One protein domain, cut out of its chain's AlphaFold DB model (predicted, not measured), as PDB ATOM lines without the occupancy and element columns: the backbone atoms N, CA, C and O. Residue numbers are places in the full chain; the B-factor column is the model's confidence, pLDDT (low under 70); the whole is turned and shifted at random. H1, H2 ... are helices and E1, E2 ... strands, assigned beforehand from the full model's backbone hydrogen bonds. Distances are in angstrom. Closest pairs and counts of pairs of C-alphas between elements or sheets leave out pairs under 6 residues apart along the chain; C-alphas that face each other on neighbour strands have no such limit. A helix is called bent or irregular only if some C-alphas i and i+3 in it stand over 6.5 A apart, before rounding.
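This is residues 88 to 229 of the 509 residues of an uncharacterized protein of Leucobacter aridicollis (UniProt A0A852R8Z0). A small sheet of three parallel strands has the long helix H3 over one face and the short helix H4 over the other, while H2, between H3 and H6, packs against edge strand E3. H5 packs on H3 and H6, and H1 and H7 make a small pair of end helices. The printed part has 142 residues, with named elements in the order H1 H2 H3 E1 H4 E2 H5 H6 E3 H7; the sheet's order is E1 E2 E3. It is mostly helix and compact, with a radius of gyration of the C-alphas of 14.6 A and spans of 47 by 33 by 24 A.

Start with the sheet: E1 is residues 158 to 160, E2 is 179 to 183, 13.5 A long, and E3 is 218 to 221. Find C-alpha 129 at (127.591, 206.308, 123.094); from there H3 runs 30.4 A to residue 149. H2, residues 103 to 118, is 22.1 A long, and H6, residues 196 to 214, is 23.9 A long. H6 is irregular, with C-alphas 208 and 211 8.3 A apart and a kink of 66 degrees near residue 208. The shorter helices are H4, 166 to 173, H5, 185 to 191, H1, beginning at C-alpha 88 at (139.200, 195.777, 126.682) and ending at 93, and H7, from 223 to C-alpha 229 at (146.239, 193.311, 131.414).

Look between E1 and E2 for N 159 and O 179, 3.0 A apart, and between E2 and E3 for N 221 and O 182, 2.9 A, both within hydrogen-bond range. H3 and H4 lie on opposite faces, at heights over the sheet of 8.4 A and 9.2 A. E1, H4, E2 and E2, H5, H6, E3 are strand-helix-strand units, two parallel neighbour strands joined through helices, each with a right-handed crossover. H2 and H3 form a helical hairpin, closest at the C-alphas of Ala 106 and Ala 142, 5.8 A. H2 touches H6 at a shallow tilt of 32 degrees, opposite ways, closest at C-alphas 118 and 200, 4.4 A. H5 touches H3, closest at C-alphas 190 and 132, 6.2 A, and forms a hairpin with H6. H1 touches H7, closest at C-alphas 88 and 225, 4.9 A. Every O i to N i+4 pair is within hydrogen-bond range in H2, H3, H4, H5 and H7, against 1 of 2 in H1 and 10 of 15 in H6.

The C-alphas farthest apart, those of Asp 124 and Pro 154, are 47.5 A apart. The printed part has no cut and no long link. Its mean pLDDT is 90.3; residues 95 to 97 are under 70.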
ATOM      1  N   ASP A  88     138.239 196.270 125.677       88.62
ATOM      2  CA  ASP A  88     139.200 195.777 126.682       88.62
ATOM      3  C   ASP A  88     140.559 196.487 126.568       88.62
ATOM      4  O   ASP A  88     141.136 196.902 127.576       88.62
ATOM      5  N   GLU A  89     141.030 196.686 125.333       85.62
ATOM      6  CA  GLU A  89     142.245 197.451 125.037       85.62
ATOM      7  C   GLU A  89     142.097 198.915 125.472       85.62
ATOM      8  O   GLU A  89     142.950 199.434 126.193       85.62
ATOM      9  N   GLY A  90     140.984 199.569 125.121       84.25
ATOM     10  CA  GLY A  90     140.697 200.940 125.544       84.25
ATOM     11  C   GLY A  90     140.688 201.100 127.068       84.25
ATOM     12  O   GLY A  90     141.368 201.979 127.605       84.25
ATOM     13  N   LEU A  91     139.994 200.207 127.780       86.69
ATOM     14  CA  LEU A  91     139.908 200.200 129.244       86.69
ATOM     15  C   LEU A  91     141.283 200.059 129.908       86.69
ATOM     16  O   LEU A  91     141.512 200.655 130.957       86.69
ATOM     17  N   SER A  92     142.212 199.318 129.300       84.88
ATOM     18  CA  SER A  92     143.564 199.128 129.850       84.88
ATOM     19  C   SER A  92     144.385 200.417 129.933       84.88
ATOM     20  O   SER A  92     145.260 200.555 130.787       84.88
ATOM     21  N   THR A  93     144.080 201.377 129.060       81.31
ATOM     22  CA  THR A  93     144.747 202.683 129.008       81.31
ATOM     23  C   THR A  93     144.062 203.739 129.867       81.31
ATOM     24  O   THR A  93     144.619 204.819 130.081       81.31
ATOM     25  N   PHE A  94     142.870 203.429 130.384       76.56
ATOM     26  CA  PHE A  94     142.110 204.332 131.228       76.56
ATOM     27  C   PHE A  94     142.812 204.511 132.574       76.56
ATOM     28  O   PHE A  94     142.967 203.574 133.358       76.56
ATOM     29  N   LYS A  95     143.213 205.748 132.862       66.19
ATOM     30  CA  LYS A  95     143.678 206.154 134.185       66.19
ATOM     31  C   LYS A  95     142.529 206.871 134.864       66.19
ATOM     32  O   LYS A  95     142.130 207.943 134.424       66.19
ATOM     33  N   SER A  96     141.984 206.258 135.905       62.19
ATOM     34  CA  SER A  96     141.083 206.980 136.792       62.19
ATOM     35  C   SER A  96     141.917 207.743 137.800       62.19
ATOM     36  O   SER A  96     142.668 207.131 138.560       62.19
ATOM     37  N   ASP A  97     141.771 209.061 137.800       68.44
ATOM     38  CA  ASP A  97     142.277 209.912 138.877       68.44
ATOM     39  C   ASP A  97     141.315 209.916 140.083       68.44
ATOM     40  O   ASP A  97     141.599 210.523 141.116       68.44
ATOM     41  N   GLU A  98     140.166 209.240 139.965       73.44
ATOM     42  CA  GLU A  98     139.175 209.136 141.028       73.44
ATOM     43  C   GLU A  98     139.626 208.141 142.100       73.44
ATOM     44  O   GLU A  98     140.169 207.068 141.822       73.44
ATOM     45  N   ALA A  99     139.387 208.505 143.360       81.25
ATOM     46  CA  ALA A  99     139.631 207.604 144.473       81.25
ATOM     47  C   ALA A  99     138.677 206.395 144.393       81.25
ATOM     48  O   ALA A  99     137.502 206.577 144.061       81.25
ATOM     49  N   PRO A 100     139.136 205.178 144.746       85.50
ATOM     50  CA  PRO A 100     138.253 204.024 144.837       85.50
ATOM     51  C   PRO A 100     137.064 204.309 145.756       85.50
ATOM     52  O   PRO A 100     137.232 204.827 146.864       85.50
ATOM     53  N   LEU A 101     135.866 203.947 145.303       92.06
ATOM     54  CA  LEU A 101     134.645 204.084 146.089       92.06
ATOM     55  C   LEU A 101     134.564 203.014 147.177       92.06
ATOM     56  O   LEU A 101     135.149 201.932 147.045       92.06
ATOM     57  N   SER A 102     133.756 203.275 148.209       94.38
ATOM     58  CA  SER A 102     133.309 202.204 149.098       94.38
ATOM     59  C   SER A 102     132.490 201.165 148.306       94.38
ATOM     60  O   SER A 102     131.875 201.507 147.289       94.38
ATOM     61  N   PRO A 103     132.438 199.891 148.740       94.56
ATOM     62  CA  PRO A 103     131.612 198.875 148.083       94.56
ATOM     63  C   PRO A 103     130.138 199.267 147.972       94.56
ATOM     64  O   PRO A 103     129.513 198.999 146.948       94.56
ATOM     65  N   GLN A 104     129.589 199.905 149.008       94.75
ATOM     66  CA  GLN A 104     128.205 200.369 149.038       94.75
ATOM     67  C   GLN A 104     127.970 201.477 148.010       94.75
ATOM     68  O   GLN A 104     126.981 201.425 147.282       94.75
ATOM     69  N   ASP A 105     128.892 202.435 147.894       96.44
ATOM     70  CA  ASP A 105     128.772 203.516 146.913       96.44
ATOM     71  C   ASP A 105     128.886 202.967 145.488       96.44
ATOM     72  O   ASP A 105     128.003 203.214 144.666       96.44
ATOM     73  N   ALA A 106     129.902 202.142 145.198       95.19
ATOM     74  CA  ALA A 106     130.048 201.484 143.895       95.19
ATOM     75  C   ALA A 106     128.789 200.675 143.523       95.19
ATOM     76  O   ALA A 106     128.292 200.733 142.394       95.19
ATOM     77  N   GLY A 107     128.231 199.966 144.503       95.56
ATOM     78  CA  GLY A 107     126.975 199.241 144.396       95.56
ATOM     79  C   GLY A 107     125.755 200.124 144.122       95.56
ATOM     80  O   GLY A 107     124.945 199.813 143.246       95.56
ATOM     81  N   GLY A 108     125.638 201.243 144.836       96.06
ATOM     82  CA  GLY A 108     124.592 202.246 144.647       96.06
ATOM     83  C   GLY A 108     124.648 202.885 143.260       96.06
ATOM     84  O   GLY A 108     123.624 202.955 142.580       96.06
ATOM     85  N   HIS A 109     125.845 203.251 142.792       95.50
ATOM     86  CA  HIS A 109     126.073 203.733 141.427       95.50
ATOM     87  C   HIS A 109     125.646 202.694 140.382       95.50
ATOM     88  O   HIS A 109     124.946 203.037 139.425       95.50
ATOM     89  N   ARG A 110     125.986 201.412 140.590       96.25
ATOM     90  CA  ARG A 110     125.539 200.329 139.704       96.25
ATOM     91  C   ARG A 110     124.024 200.214 139.663       96.25
ATOM     92  O   ARG A 110     123.466 200.132 138.574       96.25
ATOM     93  N   VAL A 111     123.347 200.213 140.806       97.50
ATOM     94  CA  VAL A 111     121.883 200.102 140.826       97.50
ATOM     95  C   VAL A 111     121.217 201.308 140.176       97.50
ATOM     96  O   VAL A 111     120.313 201.112 139.368       97.50
ATOM     97  N   PHE A 112     121.697 202.521 140.446       97.38
ATOM     98  CA  PHE A 112     121.192 203.726 139.792       97.38
ATOM     99  C   PHE A 112     121.317 203.638 138.265       97.38
ATOM    100  O   PHE A 112     120.355 203.908 137.545       97.38
ATOM    101  N   LEU A 113     122.475 203.200 137.758       97.38
ATOM    102  CA  LEU A 113     122.658 202.947 136.330       97.38
ATOM    103  C   LEU A 113     121.649 201.905 135.826       97.38
ATOM    104  O   LEU A 113     120.955 202.154 134.844       97.38
ATOM    105  N   LEU A 114     121.537 200.757 136.497       97.94
ATOM    106  CA  LEU A 114     120.654 199.665 136.085       97.94
ATOM    107  C   LEU A 114     119.180 200.082 136.010       97.94
ATOM    108  O   LEU A 114     118.489 199.663 135.084       97.94
ATOM    109  N   GLU A 115     118.699 200.908 136.942       97.88
ATOM    110  CA  GLU A 115     117.338 201.458 136.907       97.88
ATOM    111  C   GLU A 115     117.106 202.285 135.641       97.88
ATOM    112  O   GLU A 115     116.132 202.049 134.929       97.88
ATOM    113  N   ARG A 116     118.047 203.167 135.287       96.88
ATOM    114  CA  ARG A 116     117.953 203.971 134.057       96.88
ATOM    115  C   ARG A 116     118.042 203.118 132.796       96.88
ATOM    116  O   ARG A 116     117.302 203.345 131.844       96.88
ATOM    117  N   LEU A 117     118.924 202.119 132.780       96.81
ATOM    118  CA  LEU A 117     119.065 201.207 131.642       96.81
ATOM    119  C   LEU A 117     117.821 200.333 131.443       96.81
ATOM    120  O   LEU A 117     117.461 200.018 130.312       96.81
ATOM    121  N   ALA A 118     117.147 199.942 132.527       96.56
ATOM    122  CA  ALA A 118     115.930 199.135 132.470       96.56
ATOM    123  C   ALA A 118     114.744 199.870 131.816       96.56
ATOM    124  O   ALA A 118     113.821 199.210 131.319       96.56
ATOM    125  N   GLU A 119     114.780 201.204 131.811       96.06
ATOM    126  CA  GLU A 119     113.789 202.100 131.205       96.06
ATOM    127  C   GLU A 119     114.079 202.423 129.731       96.06
ATOM    128  O   GLU A 119     113.265 203.081 129.081       96.06
ATOM    129  N   LEU A 120     115.204 201.953 129.177       94.12
ATOM    130  CA  LEU A 120     115.513 202.153 127.763       94.12
ATOM    131  C   LEU A 120     114.431 201.542 126.857       94.12
ATOM    132  O   LEU A 120     113.848 200.498 127.186       94.12
ATOM    133  N   PRO A 121     114.171 202.166 125.694       92.12
ATOM    134  CA  PRO A 121     113.200 201.649 124.744       92.12
ATOM    135  C   PRO A 121     113.645 200.282 124.205       92.12
ATOM    136  O   PRO A 121     114.826 200.035 123.963       92.12
ATOM    137  N   GLU A 122     112.689 199.377 123.983       90.88
ATOM    138  CA  GLU A 122     112.958 198.015 123.494       90.88
ATOM    139  C   GLU A 122     113.174 197.956 121.971       90.88
ATOM    140  O   GLU A 122     112.591 197.129 121.261       90.88
ATOM    141  N   THR A 123     114.026 198.840 121.460       91.88
ATOM    142  CA  THR A 123     114.389 198.923 120.044       91.88
ATOM    143  C   THR A 123     115.621 198.077 119.734       91.88
ATOM    144  O   THR A 123     116.481 197.849 120.589       91.88
ATOM    145  N   ASP A 124     115.712 197.624 118.483       91.81
ATOM    146  CA  ASP A 124     116.893 196.941 117.934       91.81
ATOM    147  C   ASP A 124     117.951 197.944 117.425       91.81
ATOM    148  O   ASP A 124     118.839 197.599 116.649       91.81
ATOM    149  N   GLU A 125     117.848 199.205 117.846       91.75
ATOM    150  CA  GLU A 125     118.819 200.248 117.540       91.75
ATOM    151  C   GLU A 125     120.049 200.112 118.437       91.75
ATOM    152  O   GLU A 125     119.949 199.713 119.606       91.75
ATOM    153  N   ALA A 126     121.207 200.470 117.882       89.94
ATOM    154  CA  ALA A 126     122.455 200.528 118.628       89.94
ATOM    155  C   ALA A 126     122.327 201.489 119.816       89.94
ATOM    156  O   ALA A 126     121.684 202.536 119.728       89.94
ATOM    157  N   VAL A 127     122.947 201.122 120.935       89.94
ATOM    158  CA  VAL A 127     122.942 201.961 122.134       89.94
ATOM    159  C   VAL A 127     123.672 203.288 121.894       89.94
ATOM    160  O   VAL A 127     124.695 203.337 121.208       89.94
ATOM    161  N   HIS A 128     123.163 204.372 122.484       90.38
ATOM    162  CA  HIS A 128     123.812 205.680 122.416       90.38
ATOM    163  C   HIS A 128     125.203 205.650 123.091       90.38
ATOM    164  O   HIS A 128     125.327 205.052 124.166       90.38
ATOM    165  N   PRO A 129     126.233 206.323 122.540       89.94
ATOM    166  CA  PRO A 129     127.591 206.308 123.094       89.94
ATOM    167  C   PRO A 129     127.677 206.699 124.576       89.94
ATOM    168  O   PRO A 129     128.319 206.002 125.351       89.94
ATOM    169  N   GLU A 130     126.949 207.732 125.007       91.31
ATOM    170  CA  GLU A 130     126.927 208.189 126.412       91.31
ATOM    171  C   GLU A 130     126.456 207.103 127.401       91.31
ATOM    172  O   GLU A 130     126.906 207.027 128.548       91.31
ATOM    173  N   ILE A 131     125.543 206.231 126.961       92.31
ATOM    174  CA  ILE A 131     125.073 205.101 127.767       92.31
ATOM    175  C   ILE A 131     126.180 204.049 127.871       92.31
ATOM    176  O   ILE A 131     126.430 203.527 128.959       92.31
ATOM    177  N   ALA A 132     126.855 203.748 126.757       91.44
ATOM    178  CA  ALA A 132     127.992 202.834 126.743       91.44
ATOM    179  C   ALA A 132     129.129 203.345 127.645       91.44
ATOM    180  O   ALA A 132     129.658 202.578 128.448       91.44
ATOM    181  N   GLU A 133     129.440 204.642 127.591       90.69
ATOM    182  CA  GLU A 133     130.406 205.302 128.477       90.69
ATOM    183  C   GLU A 133     130.003 205.193 129.952       90.69
ATOM    184  O   GLU A 133     130.833 204.855 130.794       90.69
ATOM    185  N   SER A 134     128.720 205.385 130.277       92.25
ATOM    186  CA  SER A 134     128.215 205.250 131.652       92.25
ATOM    187  C   SER A 134     128.349 203.818 132.192       92.25
ATOM    188  O   SER A 134     128.713 203.618 133.358       92.25
ATOM    189  N   ILE A 135     128.088 202.811 131.348       94.69
ATOM    190  CA  ILE A 135     128.302 201.388 131.667       94.69
ATOM    191  C   ILE A 135     129.785 201.122 131.929       94.69
ATOM    192  O   ILE A 135     130.139 200.513 132.942       94.69
ATOM    193  N   VAL A 136     130.648 201.608 131.038       92.31
ATOM    194  CA  VAL A 136     132.105 201.495 131.145       92.31
ATOM    195  C   VAL A 136     132.618 202.103 132.442       92.31
ATOM    196  O   VAL A 136     133.276 201.415 133.222       92.31
ATOM    197  N   HIS A 137     132.265 203.356 132.707       90.50
ATOM    198  CA  HIS A 137     132.701 204.084 133.890       90.50
ATOM    199  C   HIS A 137     132.290 203.364 135.183       90.50
ATOM    200  O   HIS A 137     133.131 203.088 136.036       90.50
ATOM    201  N   THR A 138     131.029 202.939 135.288       92.56
ATOM    202  CA  THR A 138     130.530 202.215 136.472       92.56
ATOM    203  C   THR A 138     131.264 200.887 136.698       92.56
ATOM    204  O   THR A 138     131.528 200.498 137.834       92.56
ATOM    205  N   SER A 139     131.636 200.195 135.620       92.69
ATOM    206  CA  SER A 139     132.377 198.928 135.695       92.69
ATOM    207  C   SER A 139     133.832 199.135 136.129       92.69
ATOM    208  O   SER A 139     134.387 198.319 136.864       92.69
ATOM    209  N   LEU A 140     134.450 200.241 135.704       91.38
ATOM    210  CA  LEU A 140     135.794 200.633 136.132       91.38
ATOM    211  C   LEU A 140     135.832 201.053 137.605       91.38
ATOM    212  O   LEU A 140     136.773 200.688 138.309       91.38
ATOM    213  N   LEU A 141     134.796 201.741 138.094       91.12
ATOM    214  CA  LEU A 141     134.644 202.030 139.521       91.12
ATOM    215  C   LEU A 141     134.572 200.736 140.338       91.12
ATOM    216  O   LEU A 141     135.308 200.578 141.310       91.12
ATOM    217  N   ALA A 142     133.763 199.762 139.905       93.00
ATOM    218  CA  ALA A 142     133.686 198.460 140.566       93.00
ATOM    219  C   ALA A 142     135.032 197.708 140.550       93.00
ATOM    220  O   ALA A 142     135.413 197.108 141.556       93.00
ATOM    221  N   TRP A 143     135.777 197.773 139.440       92.50
ATOM    222  CA  TRP A 143     137.133 197.221 139.332       92.50
ATOM    223  C   TRP A 143     138.103 197.857 140.342       92.50
ATOM    224  O   TRP A 143     138.798 197.146 141.069       92.50
ATOM    225  N   GLN A 144     138.124 199.187 140.432       91.38
ATOM    226  CA  GLN A 144     138.982 199.924 141.367       91.38
ATOM    227  C   GLN A 144     138.609 199.647 142.820       91.38
ATOM    228  O   GLN A 144     139.491 199.399 143.646       91.38
ATOM    229  N   THR A 145     137.313 199.625 143.131       93.62
ATOM    230  CA  THR A 145     136.818 199.253 144.455       93.62
ATOM    231  C   THR A 145     137.266 197.836 144.816       93.62
ATOM    232  O   THR A 145     137.829 197.648 145.896       93.62
ATOM    233  N   ALA A 146     137.140 196.858 143.911       92.94
ATOM    234  CA  ALA A 146     137.620 195.491 144.139       92.94
ATOM    235  C   ALA A 146     139.131 195.437 144.430       92.94
ATOM    236  O   ALA A 146     139.550 194.817 145.407       92.94
ATOM    237  N   GLN A 147     139.949 196.157 143.657       91.12
ATOM    238  CA  GLN A 147     141.392 196.244 143.908       91.12
ATOM    239  C   GLN A 147     141.731 196.949 145.228       91.12
ATOM    240  O   GLN A 147     142.734 196.621 145.865       91.12
ATOM    241  N   SER A 148     140.922 197.923 145.651       92.00
ATOM    242  CA  SER A 148     141.127 198.620 146.921       92.00
ATOM    243  C   SER A 148     140.819 197.726 148.126       92.00
ATOM    244  O   SER A 148     141.576 197.746 149.094       92.00
ATOM    245  N   LEU A 149     139.797 196.863 148.031       92.25
ATOM    246  CA  LEU A 149     139.460 195.878 149.064       92.25
ATOM    247  C   LEU A 149     140.636 194.951 149.375       92.25
ATOM    248  O   LEU A 149     140.894 194.650 150.537       92.25
ATOM    249  N   ALA A 150     141.398 194.547 148.356       86.12
ATOM    250  CA  ALA A 150     142.561 193.682 148.532       86.12
ATOM    251  C   ALA A 150     143.692 194.309 149.373       86.12
ATOM    252  O   ALA A 150     144.561 193.575 149.844       86.12
ATOM    253  N   LYS A 151     143.678 195.638 149.552       88.31
ATOM    254  CA  LYS A 151     144.690 196.425 150.278       88.31
ATOM    255  C   LYS A 151     144.254 196.831 151.691       88.31
ATOM    256  O   LYS A 151     145.034 197.468 152.391       88.31
ATOM    257  N   LEU A 152     143.020 196.525 152.095       88.19
ATOM    258  CA  LEU A 152     142.508 196.881 153.420       88.19
ATOM    259  C   LEU A 152     143.084 195.976 154.515       88.19
ATOM    260  O   LEU A 152     143.335 194.792 154.289       88.19
ATOM    261  N   GLU A 153     143.211 196.529 155.723       82.38
ATOM    262  CA  GLU A 153     143.505 195.773 156.941       82.38
ATOM    263  C   GLU A 153     142.422 196.019 158.010       82.38
ATOM    264  O   GLU A 153     142.196 197.173 158.382       82.38
ATOM    265  N   PRO A 154     141.752 194.963 158.523       81.94
ATOM    266  CA  PRO A 154     141.884 193.554 158.133       81.94
ATOM    267  C   PRO A 154     141.380 193.279 156.703       81.94
ATOM    268  O   PRO A 154     140.445 193.926 156.233       81.94
ATOM    269  N   LYS A 155     141.993 192.301 156.017       84.69
ATOM    270  CA  LYS A 155     141.651 191.973 154.625       84.69
ATOM    271  C   LYS A 155     140.248 191.344 154.538       84.69
ATOM    272  O   LYS A 155     140.044 190.278 155.126       84.69
ATOM    273  N   PRO A 156     139.304 191.936 153.783       89.31
ATOM    274  CA  PRO A 156     138.001 191.336 153.545       89.31
ATOM    275  C   PRO A 156     138.124 190.077 152.682       89.31
ATOM    276  O   PRO A 156     138.991 189.957 151.811       89.31
ATOM    277  N   THR A 157     137.216 189.132 152.894       89.31
ATOM    278  CA  THR A 157     137.126 187.910 152.095       89.31
ATOM    279  C   THR A 157     136.372 188.201 150.802       89.31
ATOM    280  O   THR A 157     135.142 188.284 150.789       89.31
ATOM    281  N   VAL A 158     137.117 188.356 149.710       93.50
ATOM    282  CA  VAL A 158     136.589 188.653 148.373       93.50
ATOM    283  C   VAL A 158     136.711 187.410 147.498       93.50
ATOM    284  O   VAL A 158     137.811 186.888 147.327       93.50
ATOM    285  N   LEU A 159     135.596 186.932 146.946       94.12
ATOM    286  CA  LEU A 159     135.551 185.703 146.147       94.12
ATOM    287  C   LEU A 159     135.222 185.993 144.678       94.12
ATOM    288  O   LEU A 159     134.356 186.815 144.399       94.12
ATOM    289  N   TRP A 160     135.858 185.288 143.743       93.88
ATOM    290  CA  TRP A 160     135.670 185.442 142.294       93.88
ATOM    291  C   TRP A 160     135.213 184.139 141.637       93.88
ATOM    292  O   TRP A 160     135.817 183.082 141.839       93.88
ATOM    293  N   ASN A 161     134.173 184.222 140.803       91.50
ATOM    294  CA  ASN A 161     133.785 183.153 139.889       91.50
ATOM    295  C   ASN A 161     132.990 183.707 138.691       91.50
ATOM    296  O   ASN A 161     132.215 184.650 138.831       91.50
ATOM    297  N   GLU A 162     133.159 183.094 137.517       88.62
ATOM    298  CA  GLU A 162     132.509 183.545 136.278       88.62
ATOM    299  C   GLU A 162     131.179 182.844 135.959       88.62
ATOM    300  O   GLU A 162     130.359 183.388 135.220       88.62
ATOM    301  N   ASP A 163     130.963 181.640 136.492       84.44
ATOM    302  CA  ASP A 163     129.894 180.733 136.061       84.44
ATOM    303  C   ASP A 163     128.700 180.693 137.021       84.44
ATOM    304  O   ASP A 163     127.590 180.305 136.629       84.44
ATOM    305  N   LEU A 164     128.906 181.068 138.285       82.06
ATOM    306  CA  LEU A 164     127.846 181.082 139.275       82.06
ATOM    307  C   LEU A 164     126.924 182.279 139.098       82.06
ATOM    308  O   LEU A 164     127.330 183.423 138.913       82.06
ATOM    309  N   ASP A 165     125.638 181.987 139.243       85.38
ATOM    310  CA  ASP A 165     124.647 183.014 139.495       85.38
ATOM    311  C   ASP A 165     125.011 183.776 140.789       85.38
ATOM    312  O   ASP A 165     125.264 183.118 141.805       85.38
ATOM    313  N   PRO A 166     125.041 185.124 140.791       88.44
ATOM    314  CA  PRO A 166     125.470 185.903 141.951       88.44
ATOM    315  C   PRO A 166     124.696 185.581 143.235       88.44
ATOM    316  O   PRO A 166     125.282 185.538 144.317       88.44
ATOM    317  N   LEU A 167     123.391 185.304 143.126       84.00
ATOM    318  CA  LEU A 167     122.550 184.955 144.269       84.00
ATOM    319  C   LEU A 167     122.943 183.589 144.835       84.00
ATOM    320  O   LEU A 167     123.101 183.428 146.045       84.00
ATOM    321  N   VAL A 168     123.145 182.611 143.949       83.25
ATOM    322  CA  VAL A 168     123.619 181.279 144.338       83.25
ATOM    323  C   VAL A 168     125.003 181.382 144.971       83.25
ATOM    324  O   VAL A 168     125.225 180.764 146.011       83.25
ATOM    325  N   PHE A 169     125.896 182.188 144.398       86.88
ATOM    326  CA  PHE A 169     127.251 182.368 144.904       86.88
ATOM    327  C   PHE A 169     127.228 182.897 146.339       86.88
ATOM    328  O   PHE A 169     127.651 182.178 147.246       86.88
ATOM    329  N   ILE A 170     126.615 184.067 146.570       85.44
ATOM    330  CA  ILE A 170     126.560 184.661 147.911       85.44
ATOM    331  C   ILE A 170     125.816 183.762 148.902       85.44
ATOM    332  O   ILE A 170     126.211 183.664 150.057       85.44
ATOM    333  N   SER A 171     124.758 183.060 148.474       79.62
ATOM    334  CA  SER A 171     123.976 182.204 149.377       79.62
ATOM    335  C   SER A 171     124.785 181.024 149.918       79.62
ATOM    336  O   SER A 171     124.596 180.623 151.067       79.62
ATOM    337  N   ARG A 172     125.704 180.484 149.108       80.06
ATOM    338  CA  ARG A 172     126.571 179.366 149.496       80.06
ATOM    339  C   ARG A 172     127.809 179.817 150.254       80.06
ATOM    340  O   ARG A 172     128.351 179.042 151.032       80.06
ATOM    341  N   THR A 173     128.237 181.057 150.058       81.94
ATOM    342  CA  THR A 173     129.433 181.606 150.704       81.94
ATOM    343  C   THR A 173     129.113 182.598 151.812       81.94
ATOM    344  O   THR A 173     130.034 183.182 152.369       81.94
ATOM    345  N   ILE A 174     127.841 182.774 152.188       78.12
ATOM    346  CA  ILE A 174     127.397 183.843 153.099       78.12
ATOM    347  C   ILE A 174     128.133 183.850 154.442       78.12
ATOM    348  O   ILE A 174     128.323 184.901 155.052       78.12
ATOM    349  N   LEU A 175     128.544 182.668 154.900       74.19
ATOM    350  CA  LEU A 175     129.234 182.469 156.167       74.19
ATOM    351  C   LEU A 175     130.751 182.691 156.074       74.19
ATOM    352  O   LEU A 175     131.460 182.458 157.049       74.19
ATOM    353  N   LEU A 176     131.241 183.132 154.917       81.06
ATOM    354  CA  LEU A 176     132.652 183.370 154.649       81.06
ATOM    355  C   LEU A 176     132.887 184.708 153.933       81.06
ATOM    356  O   LEU A 176     133.707 185.505 154.383       81.06
ATOM    357  N   SER A 177     132.205 184.933 152.808       87.00
ATOM    358  CA  SER A 177     132.504 186.017 151.869       87.00
ATOM    359  C   SER A 177     131.945 187.353 152.323       87.00
ATOM    360  O   SER A 177     130.734 187.486 152.503       87.00
ATOM    361  N   ASP A 178     132.791 188.370 152.382       88.25
ATOM    362  CA  ASP A 178     132.359 189.752 152.587       88.25
ATOM    363  C   ASP A 178     131.833 190.353 151.285       88.25
ATOM    364  O   ASP A 178     130.822 191.059 151.304       88.25
ATOM    365  N   HIS A 179     132.459 189.974 150.164       92.88
ATOM    366  CA  HIS A 179     132.087 190.380 148.813       92.88
ATOM    367  C   HIS A 179     132.232 189.207 147.838       92.88
ATOM    368  O   HIS A 179     133.156 188.395 147.951       92.88
ATOM    369  N   VAL A 180     131.345 189.145 146.847       94.56
ATOM    370  CA  VAL A 180     131.503 188.285 145.673       94.56
ATOM    371  C   VAL A 180     131.636 189.146 144.424       94.56
ATOM    372  O   VAL A 180     130.916 190.128 144.234       94.56
ATOM    373  N   LEU A 181     132.582 188.770 143.577       95.81
ATOM    374  CA  LEU A 181     132.874 189.404 142.308       95.81
ATOM    375  C   LEU A 181     132.353 188.505 141.186       95.81
ATOM    376  O   LEU A 181     132.619 187.298 141.181       95.81
ATOM    377  N   THR A 182     131.635 189.093 140.232       94.50
ATOM    378  CA  THR A 182     131.116 188.388 139.049       94.50
ATOM    379  C   THR A 182     131.393 189.177 137.767       94.50
ATOM    380  O   THR A 182     131.520 190.400 137.842       94.50
ATOM    381  N   PRO A 183     131.467 188.536 136.587       93.62
ATOM    382  CA  PRO A 183     131.672 189.246 135.328       93.62
ATOM    383  C   PRO A 183     130.567 190.265 135.047       93.62
ATOM    384  O   PRO A 183     129.382 189.964 135.218       93.62
ATOM    385  N   ASP A 184     130.947 191.442 134.556       95.00
ATOM    386  CA  ASP A 184     129.991 192.441 134.087       95.00
ATOM    387  C   ASP A 184     129.439 192.073 132.699       95.00
ATOM    388  O   ASP A 184     130.130 192.119 131.671       95.00
ATOM    389  N   ARG A 185     128.156 191.696 132.662       93.75
ATOM    390  CA  ARG A 185     127.479 191.298 131.422       93.75
ATOM    391  C   ARG A 185     127.163 192.496 130.533       93.75
ATOM    392  O   ARG A 185     127.134 192.330 129.317       93.75
ATOM    393  N   LEU A 186     126.965 193.686 131.103       94.62
ATOM    394  CA  LEU A 186     126.725 194.899 130.321       94.62
ATOM    395  C   LEU A 186     127.978 195.309 129.545       94.62
ATOM    396  O   LEU A 186     127.861 195.662 128.376       94.62
ATOM    397  N   ILE A 187     129.173 195.163 130.126       92.88
ATOM    398  CA  ILE A 187     130.441 195.378 129.403       92.88
ATOM    399  C   ILE A 187     130.572 194.427 128.217       92.88
ATOM    400  O   ILE A 187     130.901 194.851 127.110       92.88
ATOM    401  N   THR A 188     130.248 193.151 128.430       89.50
ATOM    402  CA  THR A 188     130.268 192.149 127.356       89.50
ATOM    403  C   THR A 188     129.303 192.521 126.225       89.50
ATOM    404  O   THR A 188     129.609 192.308 125.056       89.50
ATOM    405  N   LEU A 189     128.142 193.095 126.546       91.38
ATOM    406  CA  LEU A 189     127.180 193.566 125.549       91.38
ATOM    407  C   LEU A 189     127.677 194.805 124.796       91.38
ATOM    408  O   LEU A 189     127.606 194.833 123.568       91.38
ATOM    409  N   VAL A 190     128.227 195.795 125.503       91.06
ATOM    410  CA  VAL A 190     128.799 197.004 124.884       91.06
ATOM    411  C   VAL A 190     129.923 196.632 123.910       91.06
ATOM    412  O   VAL A 190     129.930 197.112 122.779       91.06
ATOM    413  N   ALA A 191     130.805 195.702 124.291       87.25
ATOM    414  CA  ALA A 191     131.878 195.204 123.429       87.25
ATOM    415  C   ALA A 191     131.379 194.542 122.126       87.25
ATOM    416  O   ALA A 191     132.118 194.485 121.145       87.25
ATOM    417  N   ASN A 192     130.132 194.058 122.104       84.75
ATOM    418  CA  ASN A 192     129.521 193.361 120.969       84.75
ATOM    419  C   ASN A 192     128.490 194.216 120.206       84.75
ATOM    420  O   ASN A 192     127.680 193.660 119.465       84.75
ATOM    421  N   ALA A 193     128.516 195.545 120.372       81.00
ATOM    422  CA  ALA A 193     127.587 196.482 119.731       81.00
ATOM    423  C   ALA A 193     126.104 196.149 119.996       81.00
ATOM    424  O   ALA A 193     125.280 196.118 119.080       81.00
ATOM    425  N   ALA A 194     125.776 195.871 121.261       83.12
ATOM    426  CA  ALA A 194     124.425 195.510 121.670       83.12
ATOM    427  C   ALA A 194     123.378 196.600 121.393       83.12
ATOM    428  O   ALA A 194     123.648 197.806 121.366       83.12
ATOM    429  N   THR A 195     122.144 196.135 121.251       92.25
ATOM    430  CA  THR A 195     120.954 196.967 121.071       92.25
ATOM    431  C   THR A 195     120.411 197.495 122.400       92.25
ATOM    432  O   THR A 195     120.635 196.907 123.467       92.25
ATOM    433  N   SER A 196     119.620 198.571 122.346       92.94
ATOM    434  CA  SER A 196     118.916 199.106 123.525       92.94
ATOM    435  C   SER A 196     118.046 198.044 124.209       92.94
ATOM    436  O   SER A 196     118.051 197.932 125.438       92.94
ATOM    437  N   ARG A 197     117.377 197.180 123.429       94.00
ATOM    438  CA  ARG A 197     116.602 196.039 123.945       94.00
ATOM    439  C   ARG A 197     117.451 195.059 124.760       94.00
ATOM    440  O   ARG A 197     117.020 194.623 125.831       94.00
ATOM    441  N   GLU A 198     118.627 194.672 124.270       94.44
ATOM    442  CA  GLU A 198     119.506 193.708 124.951       94.44
ATOM    443  C   GLU A 198     120.056 194.263 126.267       94.44
ATOM    444  O   GLU A 198     120.082 193.547 127.276       94.44
ATOM    445  N   ILE A 199     120.429 195.545 126.277       95.69
ATOM    446  CA  ILE A 199     120.883 196.250 127.479       95.69
ATOM    447  C   ILE A 199     119.747 196.363 128.495       95.69
ATOM    448  O   ILE A 199     119.932 195.956 129.641       95.69
ATOM    449  N   ALA A 200     118.554 196.809 128.087       96.19
ATOM    450  CA  ALA A 200     117.399 196.927 128.980       96.19
ATOM    451  C   ALA A 200     117.015 195.578 129.606       96.19
ATOM    452  O   ALA A 200     116.797 195.469 130.816       96.19
ATOM    453  N   LYS A 201     116.978 194.515 128.791       96.19
ATOM    454  CA  LYS A 201     116.693 193.152 129.254       96.19
ATOM    455  C   LYS A 201     117.721 192.675 130.279       96.19
ATOM    456  O   LYS A 201     117.343 192.087 131.294       96.19
ATOM    457  N   THR A 202     119.002 192.922 130.023       96.06
ATOM    458  CA  THR A 202     120.091 192.520 130.922       96.06
ATOM    459  C   THR A 202     120.070 193.332 132.210       96.06
ATOM    460  O   THR A 202     120.160 192.747 133.286       96.06
ATOM    461  N   ALA A 203     119.818 194.640 132.126       96.81
ATOM    462  CA  ALA A 203     119.684 195.505 133.289       96.81
ATOM    463  C   ALA A 203     118.540 195.055 134.212       96.81
ATOM    464  O   ALA A 203     118.735 194.894 135.415       96.81
ATOM    465  N   ARG A 204     117.363 194.730 133.655       96.88
ATOM    466  CA  ARG A 204     116.240 194.165 134.429       96.88
ATOM    467  C   ARG A 204     116.584 192.829 135.079       96.88
ATOM    468  O   ARG A 204     116.179 192.582 136.213       96.88
ATOM    469  N   ALA A 205     117.321 191.971 134.375       94.94
ATOM    470  CA  ALA A 205     117.778 190.709 134.938       94.94
ATOM    471  C   ALA A 205     118.769 190.932 136.091       94.94
ATOM    472  O   ALA A 205     118.724 190.199 137.069       94.94
ATOM    473  N   GLU A 206     119.640 191.936 136.025       95.31
ATOM    474  CA  GLU A 206     120.592 192.244 137.099       95.31
ATOM    475  C   GLU A 206     119.956 192.977 138.288       95.31
ATOM    476  O   GLU A 206     120.356 192.747 139.430       95.31
ATOM    477  N   LEU A 207     118.894 193.763 138.073       95.75
ATOM    478  CA  LEU A 207     118.128 194.407 139.151       95.75
ATOM    479  C   LEU A 207     117.506 193.412 140.142       95.75
ATOM    480  O   LEU A 207     117.174 193.792 141.265       95.75
ATOM    481  N   GLN A 208     117.402 192.125 139.800       93.62
ATOM    482  CA  GLN A 208     117.005 191.099 140.771       93.62
ATOM    483  C   GLN A 208     117.983 190.997 141.964       93.62
ATOM    484  O   GLN A 208     117.606 190.511 143.034       93.62
ATOM    485  N   TYR A 209     119.223 191.473 141.796       93.81
ATOM    486  CA  TYR A 209     120.265 191.506 142.822       93.81
ATOM    487  C   TYR A 209     120.363 192.846 143.555       93.81
ATOM    488  O   TYR A 209     121.217 192.971 144.428       93.81
ATOM    489  N   ARG A 210     119.475 193.807 143.256       95.00
ATOM    490  CA  ARG A 210     119.500 195.197 143.735       95.00
ATOM    491  C   ARG A 210     120.046 195.377 145.149       95.00
ATOM    492  O   ARG A 210     121.029 196.072 145.324       95.00
ATOM    493  N   HIS A 211     119.446 194.732 146.145       92.00
ATOM    494  CA  HIS A 211     119.813 194.963 147.547       92.00
ATOM    495  C   HIS A 211     121.199 194.422 147.919       92.00
ATOM    496  O   HIS A 211     121.854 194.948 148.813       92.00
ATOM    497  N   LEU A 212     121.652 193.368 147.243       92.56
ATOM    498  CA  LEU A 212     123.000 192.825 147.421       92.56
ATOM    499  C   LEU A 212     124.046 193.683 146.701       92.56
ATOM    500  O   LEU A 212     125.166 193.804 147.184       92.56
ATOM    501  N   SER A 213     123.679 194.291 145.571       94.50
ATOM    502  CA  SER A 213     124.512 195.288 144.904       94.50
ATOM    503  C   SER A 213     124.583 196.578 145.722       94.50
ATOM    504  O   SER A 213     125.682 196.989 146.049       94.50
ATOM    505  N   GLU A 214     123.457 197.160 146.152       94.00
ATOM    506  CA  GLU A 214     123.395 198.371 147.002       94.00
ATOM    507  C   GLU A 214     124.206 198.235 148.302       94.00
ATOM    508  O   GLU A 214     124.854 199.183 148.727       94.00
ATOM    509  N   SER A 215     124.207 197.053 148.928       90.06
ATOM    510  CA  SER A 215     125.012 196.776 150.132       90.06
ATOM    511  C   SER A 215     126.495 196.503 149.837       90.06
ATOM    512  O   SER A 215     127.266 196.222 150.753       90.06
ATOM    513  N   GLY A 216     126.913 196.554 148.569       92.44
ATOM    514  CA  GLY A 216     128.285 196.297 148.136       92.44
ATOM    515  C   GLY A 216     128.710 194.829 148.208       92.44
ATOM    516  O   GLY A 216     129.889 194.528 148.048       92.44
ATOM    517  N   ARG A 217     127.787 193.891 148.458       92.81
ATOM    518  CA  ARG A 217     128.087 192.453 148.601       92.81
ATOM    519  C   ARG A 217     128.323 191.770 147.254       92.81
ATOM    520  O   ARG A 217     129.025 190.764 147.209       92.81
ATOM    521  N   ILE A 218     127.753 192.308 146.177       95.00
ATOM    522  CA  ILE A 218     128.012 191.890 144.794       95.00
ATOM    523  C   ILE A 218     128.633 193.062 144.041       95.00
ATOM    524  O   ILE A 218     127.991 194.106 143.909       95.00
ATOM    525  N   LEU A 219     129.825 192.857 143.484       95.50
ATOM    526  CA  LEU A 219     130.452 193.798 142.557       95.50
ATOM    527  C   LEU A 219     130.623 193.128 141.190       95.50
ATOM    528  O   LEU A 219     131.116 192.004 141.080       95.50
ATOM    529  N   MET A 220     130.191 193.823 140.141       95.06
ATOM    530  CA  MET A 220     130.315 193.358 138.761       95.06
ATOM    531  C   MET A 220     131.559 193.985 138.149       95.06
ATOM    532  O   MET A 220     131.678 195.204 138.133       95.06
ATOM    533  N   VAL A 221     132.498 193.157 137.695       93.88
ATOM    534  CA  VAL A 221     133.814 193.620 137.237       93.88
ATOM    535  C   VAL A 221     134.082 193.216 135.782       93.88
ATOM    536  O   VAL A 221     133.656 192.139 135.348       93.88
ATOM    537  N   PRO A 222     134.797 194.050 135.004       93.12
ATOM    538  CA  PRO A 222     135.147 193.754 133.620       93.12
ATOM    539  C   PRO A 222     136.243 192.677 133.557       93.12
ATOM    540  O   PRO A 222     137.435 192.972 133.577       93.12
ATOM    541  N   SER A 223     135.863 191.399 133.463       90.75
ATOM    542  CA  SER A 223     136.834 190.290 133.403       90.75
ATOM    543  C   SER A 223     137.738 190.336 132.170       90.75
ATOM    544  O   SER A 223     138.880 189.888 132.244       90.75
ATOM    545  N   GLY A 224     137.244 190.872 131.047       91.25
ATOM    546  CA  GLY A 224     138.015 191.035 129.810       91.25
ATOM    547  C   GLY A 224     139.234 191.942 129.995       91.25
ATOM    548  O   GLY A 224     140.334 191.560 129.599       91.25
ATOM    549  N   LEU A 225     139.074 193.048 130.733       91.81
ATOM    550  CA  LEU A 225     140.173 193.931 131.138       91.81
ATOM    551  C   LEU A 225     141.239 193.169 131.935       91.81
ATOM    552  O   LEU A 225     142.427 193.276 131.642       91.81
ATOM    553  N   GLY A 226     140.821 192.370 132.920       90.56
ATOM    554  CA  GLY A 226     141.759 191.606 133.740       90.56
ATOM    555  C   GLY A 226     142.559 190.573 132.947       90.56
ATOM    556  O   GLY A 226     143.740 190.369 133.221       90.56
ATOM    557  N   ARG A 227     141.938 189.947 131.941       92.38
ATOM    558  CA  ARG A 227     142.632 189.026 131.028       92.38
ATOM    559  C   ARG A 227     143.599 189.771 130.115       92.38
ATOM    560  O   ARG A 227     144.735 189.339 129.992       92.38
ATOM    561  N   PHE A 228     143.176 190.903 129.552       93.69
ATOM    562  CA  PHE A 228     144.013 191.731 128.687       93.69
ATOM    563  C   PHE A 228     145.272 192.223 129.413       93.69
ATOM    564  O   PHE A 228     146.381 192.026 128.924       93.69
ATOM    565  N   LEU A 229     145.120 192.790 130.616       92.19
ATOM    566  CA  LEU A 229     146.239 193.311 131.414       92.19
ATOM    567  C   LEU A 229     147.271 192.237 131.787       92.19
ATOM    568  O   LEU A 229     148.436 192.563 131.999       92.19
TER     569      LEU A 229